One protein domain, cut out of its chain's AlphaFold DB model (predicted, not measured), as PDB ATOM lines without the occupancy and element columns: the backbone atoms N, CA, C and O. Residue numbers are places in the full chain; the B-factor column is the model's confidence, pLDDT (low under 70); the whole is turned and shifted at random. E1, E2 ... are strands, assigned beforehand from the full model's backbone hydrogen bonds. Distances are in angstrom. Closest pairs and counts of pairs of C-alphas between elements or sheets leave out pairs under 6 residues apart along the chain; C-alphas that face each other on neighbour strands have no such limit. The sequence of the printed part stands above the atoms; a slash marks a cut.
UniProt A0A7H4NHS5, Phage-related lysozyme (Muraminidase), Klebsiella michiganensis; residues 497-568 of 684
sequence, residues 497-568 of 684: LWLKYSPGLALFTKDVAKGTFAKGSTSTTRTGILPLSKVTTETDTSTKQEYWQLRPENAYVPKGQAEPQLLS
ATOM      1  N   LEU A 497     -51.582   3.803 -44.863       94.12
ATOM      2  CA  LEU A 497     -52.398   4.614 -45.772       94.12
ATOM      3  C   LEU A 497     -52.286   6.108 -45.482       94.12
ATOM      4  O   LEU A 497     -52.667   6.923 -46.325       94.12
ATOM      5  N   TRP A 498     -51.756   6.474 -44.316       95.06
ATOM      6  CA  TRP A 498     -51.736   7.850 -43.848       95.06
ATOM      7  C   TRP A 498     -50.358   8.243 -43.337       95.06
ATOM      8  O   TRP A 498     -49.627   7.433 -42.771       95.06
ATOM      9  N   LEU A 499     -50.039   9.517 -43.516       95.62
ATOM     10  CA  LEU A 499     -48.889  10.176 -42.925       95.62
ATOM     11  C   LEU A 499     -49.393  11.159 -41.870       95.62
ATOM     12  O   LEU A 499     -50.148  12.073 -42.204       95.62
ATOM     13  N   LYS A 500     -48.978  10.986 -40.617       95.19
ATOM     14  CA  LYS A 500     -49.287  11.898 -39.515       95.19
ATOM     15  C   LYS A 500     -48.027  12.624 -39.069       95.19
ATOM     16  O   LYS A 500     -47.027  11.985 -38.780       95.19
ATOM     17  N   TYR A 501     -48.092  13.942 -38.955       93.94
ATOM     18  CA  TYR A 501     -47.051  14.749 -38.319       93.94
ATOM     19  C   TYR A 501     -47.626  15.511 -37.131       93.94
ATOM     20  O   TYR A 501     -48.813  15.836 -37.105       93.94
ATOM     21  N   SER A 502     -46.774  15.790 -36.153       92.00
ATOM     22  CA  SER A 502     -47.104  16.556 -34.946       92.00
ATOM     23  C   SER A 502     -46.402  17.923 -34.970       92.00
ATOM     24  O   SER A 502     -45.457  18.081 -35.748       92.00
ATOM     25  N   PRO A 503     -46.820  18.907 -34.149       91.12
ATOM     26  CA  PRO A 503     -46.076  20.152 -33.959       91.12
ATOM     27  C   PRO A 503     -44.626  19.893 -33.522       91.12
ATOM     28  O   PRO A 503     -44.349  18.923 -32.820       91.12
ATOM     29  N   GLY A 504     -43.707  20.779 -33.904       91.81
ATOM     30  CA  GLY A 504     -42.285  20.707 -33.554       91.81
ATOM     31  C   GLY A 504     -41.422  19.871 -34.506       91.81
ATOM     32  O   GLY A 504     -40.213  19.772 -34.297       91.81
ATOM     33  N   LEU A 505     -41.990  19.304 -35.575       94.38
ATOM     34  CA  LEU A 505     -41.240  18.558 -36.586       94.38
ATOM     35  C   LEU A 505     -40.438  19.522 -37.468       94.38
ATOM     36  O   LEU A 505     -41.008  20.417 -38.093       94.38
ATOM     37  N   ALA A 506     -39.119  19.342 -37.522       95.50
ATOM     38  CA  ALA A 506     -38.234  20.206 -38.297       95.50
ATOM     39  C   ALA A 506     -38.538  20.133 -39.800       95.50
ATOM     40  O   ALA A 506     -38.609  19.045 -40.375       95.50
ATOM     41  N   LEU A 507     -38.664  21.300 -40.430       96.25
ATOM     42  CA  LEU A 507     -38.983  21.422 -41.846       96.25
ATOM     43  C   LEU A 507     -37.724  21.631 -42.688       96.25
ATOM     44  O   LEU A 507     -36.757  22.265 -42.267       96.25
ATOM     45  N   PHE A 508     -37.752  21.096 -43.902       96.50
ATOM     46  CA  PHE A 508     -36.688  21.192 -44.890       96.50
ATOM     47  C   PHE A 508     -37.191  21.917 -46.134       96.50
ATOM     48  O   PHE A 508     -38.354  21.796 -46.526       96.50
ATOM     49  N   THR A 509     -36.290  22.647 -46.779       95.62
ATOM     50  CA  THR A 509     -36.544  23.329 -48.049       95.62
ATOM     51  C   THR A 509     -35.676  22.731 -49.140       95.62
ATOM     52  O   THR A 509     -34.499  22.438 -48.912       95.62
ATOM     53  N   LYS A 510     -36.253  22.580 -50.332       95.06
ATOM     54  CA  LYS A 510     -35.549  22.097 -51.516       95.06
ATOM     55  C   LYS A 510     -34.860  23.254 -52.239       95.06
ATOM     56  O   LYS A 510     -35.520  24.213 -52.636       95.06
ATOM     57  N   ASP A 511     -33.562  23.125 -52.486       95.06
ATOM     58  CA  ASP A 511     -32.867  23.897 -53.517       95.06
ATOM     59  C   ASP A 511     -33.206  23.268 -54.875       95.06
ATOM     60  O   ASP A 511     -32.755  22.170 -55.204       95.06
ATOM     61  N   VAL A 512     -34.057  23.937 -55.653       92.06
ATOM     62  CA  VAL A 512     -34.558  23.403 -56.930       92.06
ATOM     63  C   VAL A 512     -33.440  23.263 -57.965       92.06
ATOM     64  O   VAL A 512     -33.485  22.330 -58.765       92.06
ATOM     65  N   ALA A 513     -32.431  24.138 -57.938       93.31
ATOM     66  CA  ALA A 513     -31.338  24.121 -58.907       93.31
ATOM     67  C   ALA A 513     -30.365  22.966 -58.643       93.31
ATOM     68  O   ALA A 513     -29.896  22.323 -59.581       93.31
ATOM     69  N   LYS A 514     -30.071  22.687 -57.368       93.19
ATOM     70  CA  LYS A 514     -29.142  21.613 -56.971       93.19
ATOM     71  C   LYS A 514     -29.833  20.271 -56.737       93.19
ATOM     72  O   LYS A 514     -29.185  19.226 -56.777       93.19
ATOM     73  N   GLY A 515     -31.139  20.284 -56.482       93.56
ATOM     74  CA  GLY A 515     -31.894  19.104 -56.066       93.56
ATOM     75  C   GLY A 515     -31.517  18.611 -54.665       93.56
ATOM     76  O   GLY A 515     -31.674  17.425 -54.382       93.56
ATOM     77  N   THR A 516     -30.999  19.496 -53.810       96.06
ATOM     78  CA  THR A 516     -30.581  19.178 -52.437       96.06
ATOM     79  C   THR A 516     -31.544  19.765 -51.412       96.06
ATOM     80  O   THR A 516     -32.227  20.756 -51.678       96.06
ATOM     81  N   PHE A 517     -31.592  19.173 -50.224       97.06
ATOM     82  CA  PHE A 517     -32.476  19.589 -49.138       97.06
ATOM     83  C   PHE A 517     -31.663  20.115 -47.960       97.06
ATOM     84  O   PHE A 517     -30.689  19.501 -47.527       97.06
ATOM     85  N   ALA A 518     -32.082  21.254 -47.414       95.44
ATOM     86  CA  ALA A 518     -31.469  21.847 -46.233       95.44
ATOM     87  C   ALA A 518     -32.500  21.984 -45.115       95.44
ATOM     88  O   ALA A 518     -33.662  22.316 -45.364       95.44
ATOM     89  N   LYS A 519     -32.059  21.731 -43.878       95.62
ATOM     90  CA  LYS A 519     -32.878  21.945 -42.685       95.62
ATOM     91  C   LYS A 519     -33.150  23.443 -42.544       95.62
ATOM     92  O   LYS A 519     -32.209  24.230 -42.465       95.62
ATOM     93  N   GLY A 520     -34.422  23.820 -42.527       89.81
ATOM     94  CA  GLY A 520     -34.855  25.191 -42.282       89.81
ATOM     95  C   GLY A 520     -34.780  25.569 -40.801       89.81
ATOM     96  O   GLY A 520     -34.444  24.756 -39.938       89.81
ATOM     97  N   SER A 521     -35.124  26.823 -40.500       90.50
ATOM     98  CA  SER A 521     -35.265  27.332 -39.127       90.50
ATOM     99  C   SER A 521     -36.662  27.117 -38.535       90.50
ATOM    100  O   SER A 521     -36.875  27.394 -37.357       90.50
ATOM    101  N   THR A 522     -37.618  26.642 -39.337       92.12
ATOM    102  CA  THR A 522     -39.013  26.452 -38.938       92.12
ATOM    103  C   THR A 522     -39.327  24.992 -38.628       92.12
ATOM    104  O   THR A 522     -38.662  24.054 -39.079       92.12
ATOM    105  N   SER A 523     -40.386  24.804 -37.849       93.38
ATOM    106  CA  SER A 523     -40.986  23.507 -37.567       93.38
ATOM    107  C   SER A 523     -42.484  23.557 -37.832       93.38
ATOM    108  O   SER A 523     -43.079  24.638 -37.851       93.38
ATOM    109  N   THR A 524     -43.109  22.395 -37.986       91.06
ATOM    110  CA  THR A 524     -44.570  22.285 -37.968       91.06
ATOM    111  C   THR A 524     -45.122  22.922 -36.689       91.06
ATOM    112  O   THR A 524     -44.534  22.814 -35.611       91.06
ATOM    113  N   THR A 525     -46.255  23.603 -36.790       86.69
ATOM    114  CA  THR A 525     -46.921  24.256 -35.646       86.69
ATOM    115  C   THR A 525     -48.200  23.538 -35.234       86.69
ATOM    116  O   THR A 525     -48.779  23.851 -34.199       86.69
ATOM    117  N   ARG A 526     -48.630  22.553 -36.028       84.38
ATOM    118  CA  ARG A 526     -49.885  21.819 -35.862       84.38
ATOM    119  C   ARG A 526     -49.715  20.336 -36.162       84.38
ATOM    120  O   ARG A 526     -48.723  19.909 -36.755       84.38
ATOM    121  N   THR A 527     -50.708  19.556 -35.754       89.12
ATOM    122  CA  THR A 527     -50.864  18.175 -36.209       89.12
ATOM    123  C   THR A 527     -51.502  18.164 -37.594       89.12
ATOM    124  O   THR A 527     -52.448  18.906 -37.846       89.12
ATOM    125  N   GLY A 528     -51.030  17.287 -38.478       88.69
ATOM    126  CA  GLY A 528     -51.678  17.042 -39.763       88.69
ATOM    127  C   GLY A 528     -51.687  15.568 -40.126       88.69
ATOM    128  O   GLY A 528     -50.792  14.816 -39.745       88.69
ATOM    129  N   ILE A 529     -52.725  15.162 -40.858       91.06
ATOM    130  CA  ILE A 529     -52.926  13.795 -41.344       91.06
ATOM    131  C   ILE A 529     -53.178  13.875 -42.845       91.06
ATOM    132  O   ILE A 529     -54.113  14.539 -43.290       91.06
ATOM    133  N   LEU A 530     -52.332  13.216 -43.631       91.19
ATOM    134  CA  LEU A 530     -52.378  13.245 -45.089       91.19
ATOM    135  C   LEU A 530     -52.567  11.827 -45.637       91.19
ATOM    136  O   LEU A 530     -51.871  10.920 -45.177       91.19
ATOM    137  N   PRO A 531     -53.445  11.610 -46.638       91.56
ATOM    138  CA  PRO A 531     -53.457  10.352 -47.372       91.56
ATOM    139  C   PRO A 531     -52.092  10.149 -48.022       91.56
ATOM    140  O   PRO A 531     -51.652  10.994 -48.805       91.56
ATOM    141  N   LEU A 532     -51.433   9.030 -47.729       92.56
ATOM    142  CA  LEU A 532     -50.082   8.747 -48.213       92.56
ATOM    143  C   LEU A 532     -50.029   8.716 -49.748       92.56
ATOM    144  O   LEU A 532     -49.062   9.179 -50.342       92.56
ATOM    145  N   SER A 533     -51.116   8.284 -50.395       92.06
ATOM    146  CA  SER A 533     -51.281   8.307 -51.857       92.06
ATOM    147  C   SER A 533     -51.227   9.707 -52.481       92.06
ATOM    148  O   SER A 533     -51.008   9.830 -53.684       92.06
ATOM    149  N   LYS A 534     -51.427  10.767 -51.687       90.25
ATOM    150  CA  LYS A 534     -51.334  12.169 -52.120       90.25
ATOM    151  C   LYS A 534     -50.022  12.841 -51.699       90.25
ATOM    152  O   LYS A 534     -49.822  14.010 -52.030       90.25
ATOM    153  N   VAL A 535     -49.144  12.144 -50.972       94.62
ATOM    154  CA  VAL A 535     -47.851  12.674 -50.522       94.62
ATOM    155  C   VAL A 535     -46.784  12.365 -51.567       94.62
ATOM    156  O   VAL A 535     -46.462  11.210 -51.838       94.62
ATOM    157  N   THR A 536     -46.205  13.411 -52.150       96.00
ATOM    158  CA  THR A 536     -45.095  13.274 -53.097       96.00
ATOM    159  C   THR A 536     -43.800  12.956 -52.345       96.00
ATOM    160  O   THR A 536     -43.516  13.560 -51.310       96.00
ATOM    161  N   THR A 537     -43.025  12.005 -52.871       96.19
ATOM    162  CA  THR A 537     -41.674  11.689 -52.387       96.19
ATOM    163  C   THR A 537     -40.648  12.229 -53.373       96.19
ATOM    164  O   THR A 537     -40.797  12.043 -54.579       96.19
ATOM    165  N   GLU A 538     -39.612  12.882 -52.860       96.44
ATOM    166  CA  GLU A 538     -38.488  13.393 -53.642       96.44
ATOM    167  C   GLU A 538     -37.161  12.945 -53.028       96.44
ATOM    168  O   GLU A 538     -37.080  12.714 -51.824       96.44
ATOM    169  N   THR A 539     -36.118  12.817 -53.843       97.12
ATOM    170  CA  THR A 539     -34.816  12.300 -53.405       97.12
ATOM    171  C   THR A 539     -33.748  13.368 -53.551       97.12
ATOM    172  O   THR A 539     -33.620  13.986 -54.607       97.12
ATOM    173  N   ASP A 540     -32.956  13.555 -52.499       96.81
ATOM    174  CA  ASP A 540     -31.781  14.415 -52.529       96.81
ATOM    175  C   ASP A 540     -30.738  13.860 -53.505       96.81
ATOM    176  O   ASP A 540     -30.316  12.700 -53.418       96.81
ATOM    177  N   THR A 541     -30.307  14.688 -54.452       95.50
ATOM    178  CA  THR A 541     -29.374  14.279 -55.509       95.50
ATOM    179  C   THR A 541     -28.002  13.880 -54.962       95.50
ATOM    180  O   THR A 541     -27.359  13.000 -55.548       95.50
ATOM    181  N   SER A 542     -27.589  14.464 -53.833       94.06
ATOM    182  CA  SER A 542     -26.277  14.295 -53.208       94.06
ATOM    183  C   SER A 542     -26.250  13.181 -52.161       94.06
ATOM    184  O   SER A 542     -25.430  12.271 -52.255       94.06
ATOM    185  N   THR A 543     -27.172  13.205 -51.197       95.19
ATOM    186  CA  THR A 543     -27.192  12.267 -50.058       95.19
ATOM    187  C   THR A 543     -28.025  11.019 -50.323       95.19
ATOM    188  O   THR A 543     -27.934  10.057 -49.565       95.19
ATOM    189  N   LYS A 544     -28.847  11.026 -51.382       95.69
ATOM    190  CA  LYS A 544     -29.859   9.996 -51.684       95.69
ATOM    191  C   LYS A 544     -30.942   9.835 -50.610       95.69
ATOM    192  O   LYS A 544     -31.758   8.924 -50.712       95.69
ATOM    193  N   GLN A 545     -31.000  10.733 -49.624       96.44
ATOM    194  CA  GLN A 545     -32.079  10.782 -48.644       96.44
ATOM    195  C   GLN A 545     -33.401  11.130 -49.337       96.44
ATOM    196  O   GLN A 545     -33.480  12.077 -50.120       96.44
ATOM    197  N   GLU A 546     -34.454  10.384 -49.024       97.31
ATOM    198  CA  GLU A 546     -35.808  10.678 -49.489       97.31
ATOM    199  C   GLU A 546     -36.528  11.644 -48.537       97.31
ATOM    200  O   GLU A 546     -36.353  11.589 -47.317       97.31
ATOM    201  N   TYR A 547     -37.386  12.492 -49.090       97.31
ATOM    202  CA  TYR A 547     -38.186  13.474 -48.369       97.31
ATOM    203  C   TYR A 547     -39.646  13.402 -48.803       97.31
ATOM    204  O   TYR A 547     -39.953  13.268 -49.989       97.31
ATOM    205  N   TRP A 548     -40.553  13.540 -47.842       97.25
ATOM    206  CA  TRP A 548     -41.981  13.701 -48.087       97.25
ATOM    207  C   TRP A 548     -42.349  15.178 -48.172       97.25
ATOM    208  O   TRP A 548     -41.965  15.967 -47.308       97.25
ATOM    209  N   GLN A 549     -43.128  15.546 -49.188       95.38
ATOM    210  CA  GLN A 549     -43.658  16.899 -49.333       95.38
ATOM    211  C   GLN A 549     -44.918  17.086 -48.475       95.38
ATOM    212  O   GLN A 549     -45.971  16.504 -48.747       95.38
ATOM    213  N   LEU A 550     -44.841  17.968 -47.480       93.06
ATOM    214  CA  LEU A 550     -45.979  18.401 -46.674       93.06
ATOM    215  C   LEU A 550     -46.592  19.660 -47.292       93.06
ATOM    216  O   LEU A 550     -46.255  20.782 -46.923       93.06
ATOM    217  N   ARG A 551     -47.524  19.484 -48.239       87.31
ATOM    218  CA  ARG A 551     -48.179  20.615 -48.929       87.31
ATOM    219  C   ARG A 551     -48.806  21.659 -47.991       87.31
ATOM    220  O   ARG A 551     -48.611  22.838 -48.268       87.31
ATOM    221  N   PRO A 552     -49.505  21.294 -46.894       85.06
ATOM    222  CA  PRO A 552     -50.075  22.291 -45.980       85.06
ATOM    223  C   PRO A 552     -49.035  23.162 -45.267       85.06
ATOM    224  O   PRO A 552     -49.373  24.249 -44.810       85.06
ATOM    225  N   GLU A 553     -47.795  22.684 -45.163       88.31
ATOM    226  CA  GLU A 553     -46.677  23.414 -44.555       88.31
ATOM    227  C   GLU A 553     -45.752  24.029 -45.615       88.31
ATOM    228  O   GLU A 553     -44.772  24.684 -45.276       88.31
ATOM    229  N   ASN A 554     -46.049  23.808 -46.905       89.12
ATOM    230  CA  ASN A 554     -45.216  24.190 -48.045       89.12
ATOM    231  C   ASN A 554     -43.728  23.816 -47.863       89.12
ATOM    232  O   ASN A 554     -42.828  24.589 -48.189       89.12
ATOM    233  N   ALA A 555     -43.471  22.635 -47.295       94.19
ATOM    234  CA  ALA A 555     -42.139  22.210 -46.879       94.19
ATOM    235  C   ALA A 555     -41.957  20.689 -46.980       94.19
ATOM    236  O   ALA A 555     -42.875  19.958 -47.361       94.19
ATOM    237  N   TYR A 556     -40.760  20.214 -46.641       96.25
ATOM    238  CA  TYR A 556     -40.368  18.810 -46.720       96.25
ATOM    239  C   TYR A 556     -39.944  18.256 -45.365       96.25
ATOM    240  O   TYR A 556     -39.468  18.991 -44.503       96.25
ATOM    241  N   VAL A 557     -40.077  16.944 -45.196       96.31
ATOM    242  CA  VAL A 557     -39.610  16.218 -44.008       96.31
ATOM    243  C   VAL A 557     -38.907  14.923 -44.416       96.31
ATOM    244  O   VAL A 557     -39.310  14.307 -45.406       96.31
ATOM    245  N   PRO A 558     -37.838  14.515 -43.713       95.38
ATOM    246  CA  PRO A 558     -37.070  13.331 -44.075       95.38
ATOM    247  C   PRO A 558     -37.900  12.055 -43.898       95.38
ATOM    248  O   PRO A 558     -38.568  11.855 -42.885       95.38
ATOM    249  N   LYS A 559     -37.831  11.169 -44.890       94.94
ATOM    250  CA  LYS A 559     -38.442   9.838 -44.848       94.94
ATOM    251  C   LYS A 559     -37.571   8.869 -44.043       94.94
ATOM    252  O   LYS A 559     -36.345   8.948 -44.075       94.94
ATOM    253  N   GLY A 560     -38.213   7.924 -43.353       87.00
ATOM    254  CA  GLY A 560     -37.531   6.882 -42.572       87.00
ATOM    255  C   GLY A 560     -37.144   7.296 -41.147       87.00
ATOM    256  O   GLY A 560     -36.418   6.564 -40.482       87.00
ATOM    257  N   GLN A 561     -37.625   8.446 -40.673       87.44
ATOM    258  CA  GLN A 561     -37.507   8.854 -39.271       87.44
ATOM    259  C   GLN A 561     -38.716   8.392 -38.442       87.44
ATOM    260  O   GLN A 561     -39.718   7.937 -38.991       87.44
ATOM    261  N   ALA A 562     -38.617   8.504 -37.112       87.56
ATOM    262  CA  ALA A 562     -39.721   8.188 -36.198       87.56
ATOM    263  C   ALA A 562     -40.937   9.117 -36.396       87.56
ATOM    264  O   ALA A 562     -42.076   8.691 -36.226       87.56
ATOM    265  N   GLU A 563     -40.685  10.370 -36.779       91.00
ATOM    266  CA  GLU A 563     -41.684  11.344 -37.214       91.00
ATOM    267  C   GLU A 563     -41.299  11.866 -38.609       91.00
ATOM    268  O   GLU A 563     -40.110  12.088 -38.855       91.00
ATOM    269  N   PRO A 564     -42.261  12.101 -39.515       93.38
ATOM    270  CA  PRO A 564     -43.700  11.871 -39.349       93.38
ATOM    271  C   PRO A 564     -44.068  10.374 -39.308       93.38
ATOM    272  O   PRO A 564     -43.435   9.543 -39.958       93.38
ATOM    273  N   GLN A 565     -45.106  10.033 -38.544       95.12
ATOM    274  CA  GLN A 565     -45.591   8.663 -38.368       95.12
ATOM    275  C   GLN A 565     -46.351   8.167 -39.600       95.12
ATOM    276  O   GLN A 565     -47.233   8.847 -40.130       95.12
ATOM    277  N   LEU A 566     -46.081   6.928 -39.998       95.38
ATOM    278  CA  LEU A 566     -46.919   6.182 -40.930       95.38
ATOM    279  C   LEU A 566     -48.022   5.470 -40.148       95.38
ATOM    280  O   LEU A 566     -47.730   4.763 -39.185       95.38
ATOM    281  N   LEU A 567     -49.275   5.660 -40.556       96.06
ATOM    282  CA  LEU A 567     -50.436   5.063 -39.899       96.06
ATOM    283  C   LEU A 567     -51.192   4.135 -40.845       96.06
ATOM    284  O   LEU A 567     -51.362   4.419 -42.039       96.06
ATOM    285  N   SER A 568     -51.691   3.039 -40.288       94.19
ATOM    286  CA  SER A 568     -52.618   2.145 -40.963       94.19
ATOM    287  C   SER A 568     -54.049   2.686 -40.907       94.19
ATOM    288  O   SER A 568     -54.353   3.668 -40.231       94.19
TER     289      SER A 568
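This is residues 497 to 568 of the 684 residues of the protein "Phage-related lysozyme (Muraminidase)" of Klebsiella michiganensis (UniProt A0A7H4NHS5). Picture a small body of strands with the meander E5, E6 and E7 at its core, the hairpin of E2 and E3 set beside E7, and a second three-stranded sheet, E4, E1 and E8, at one end of the long axis. Both ends of the printed part lie at that end, while the turns at residues 512 to 515 and 540 to 545 lie at the opposite one. The printed part has 72 residues with no named helix and eight named strands, E1 to E8 in order along the chain, and its class is all strand. The three sheets, E4 - E1 - E8, E5 - E6 - E7 and E2 - E3, are antiparallel. The whole is compact, with a radius of gyration of the C-alphas of 11.5 A and spans of 33 by 24 by 19 A.

Begin at the meander, each strand the antiparallel neighbour of the one before: E5, residues 537 to 539, E6, residues 546 to 550, and E7, residues 555 to 558. E5 and E6 form a hairpin at 139 degrees between their directions; look for N 538 and O 547, 2.9 A apart. E6 and E7 form another at 144 degrees, with N 548 and O 557 at 2.8 A. Next find E2, residues 506 to 511, which has 11 pairs of C-alphas within 8 A of E7; the closest are those of Phe 508 and Tyr 556, 4.8 A apart. E2 forms an antiparallel hairpin with E3, residues 516 to 523, at 143 degrees, with N 509 and O 518 at 3.0 A. E3 bends by 59 degrees at residue 520, and E3 and E7 are near each other, with 12 pairs of C-alphas within 10 A. In the other three-stranded sheet the inner strand is E1, residues 498 to 501. Its antiparallel neighbours are the edge strands E4, residues 528 to 531, at 161 degrees, and E8, residues 565 to 567, at 150 degrees. N 499 and O 530 are 2.8 A apart, and so are N 500 and O 565. E1 is apart from E5, E6 and E7.

Find C-alpha 546 at (-35.808, 10.678, -49.489); from there E6 runs 13.1 A to C-alpha 550. E7 spans 10.6 A and E5 7.0 A. E2 is 16.6 A long and E3 18.7 A. E1 begins at C-alpha 498, (-51.736, 7.850, -43.848), and is 10.0 A long; E4 is 10.3 A. E8 runs 6.2 A and ends at C-alpha 567, (-50.436, 5.063, -39.899).

The C-alphas of Ala 513 and Ser 568 are the two farthest apart, at 35.5 A, while those of Leu 497 and Ser 568 are 5.4 A apart. The printed part has no cut and no long link. Its mean pLDDT is 93.3, and no printed residue is under 70.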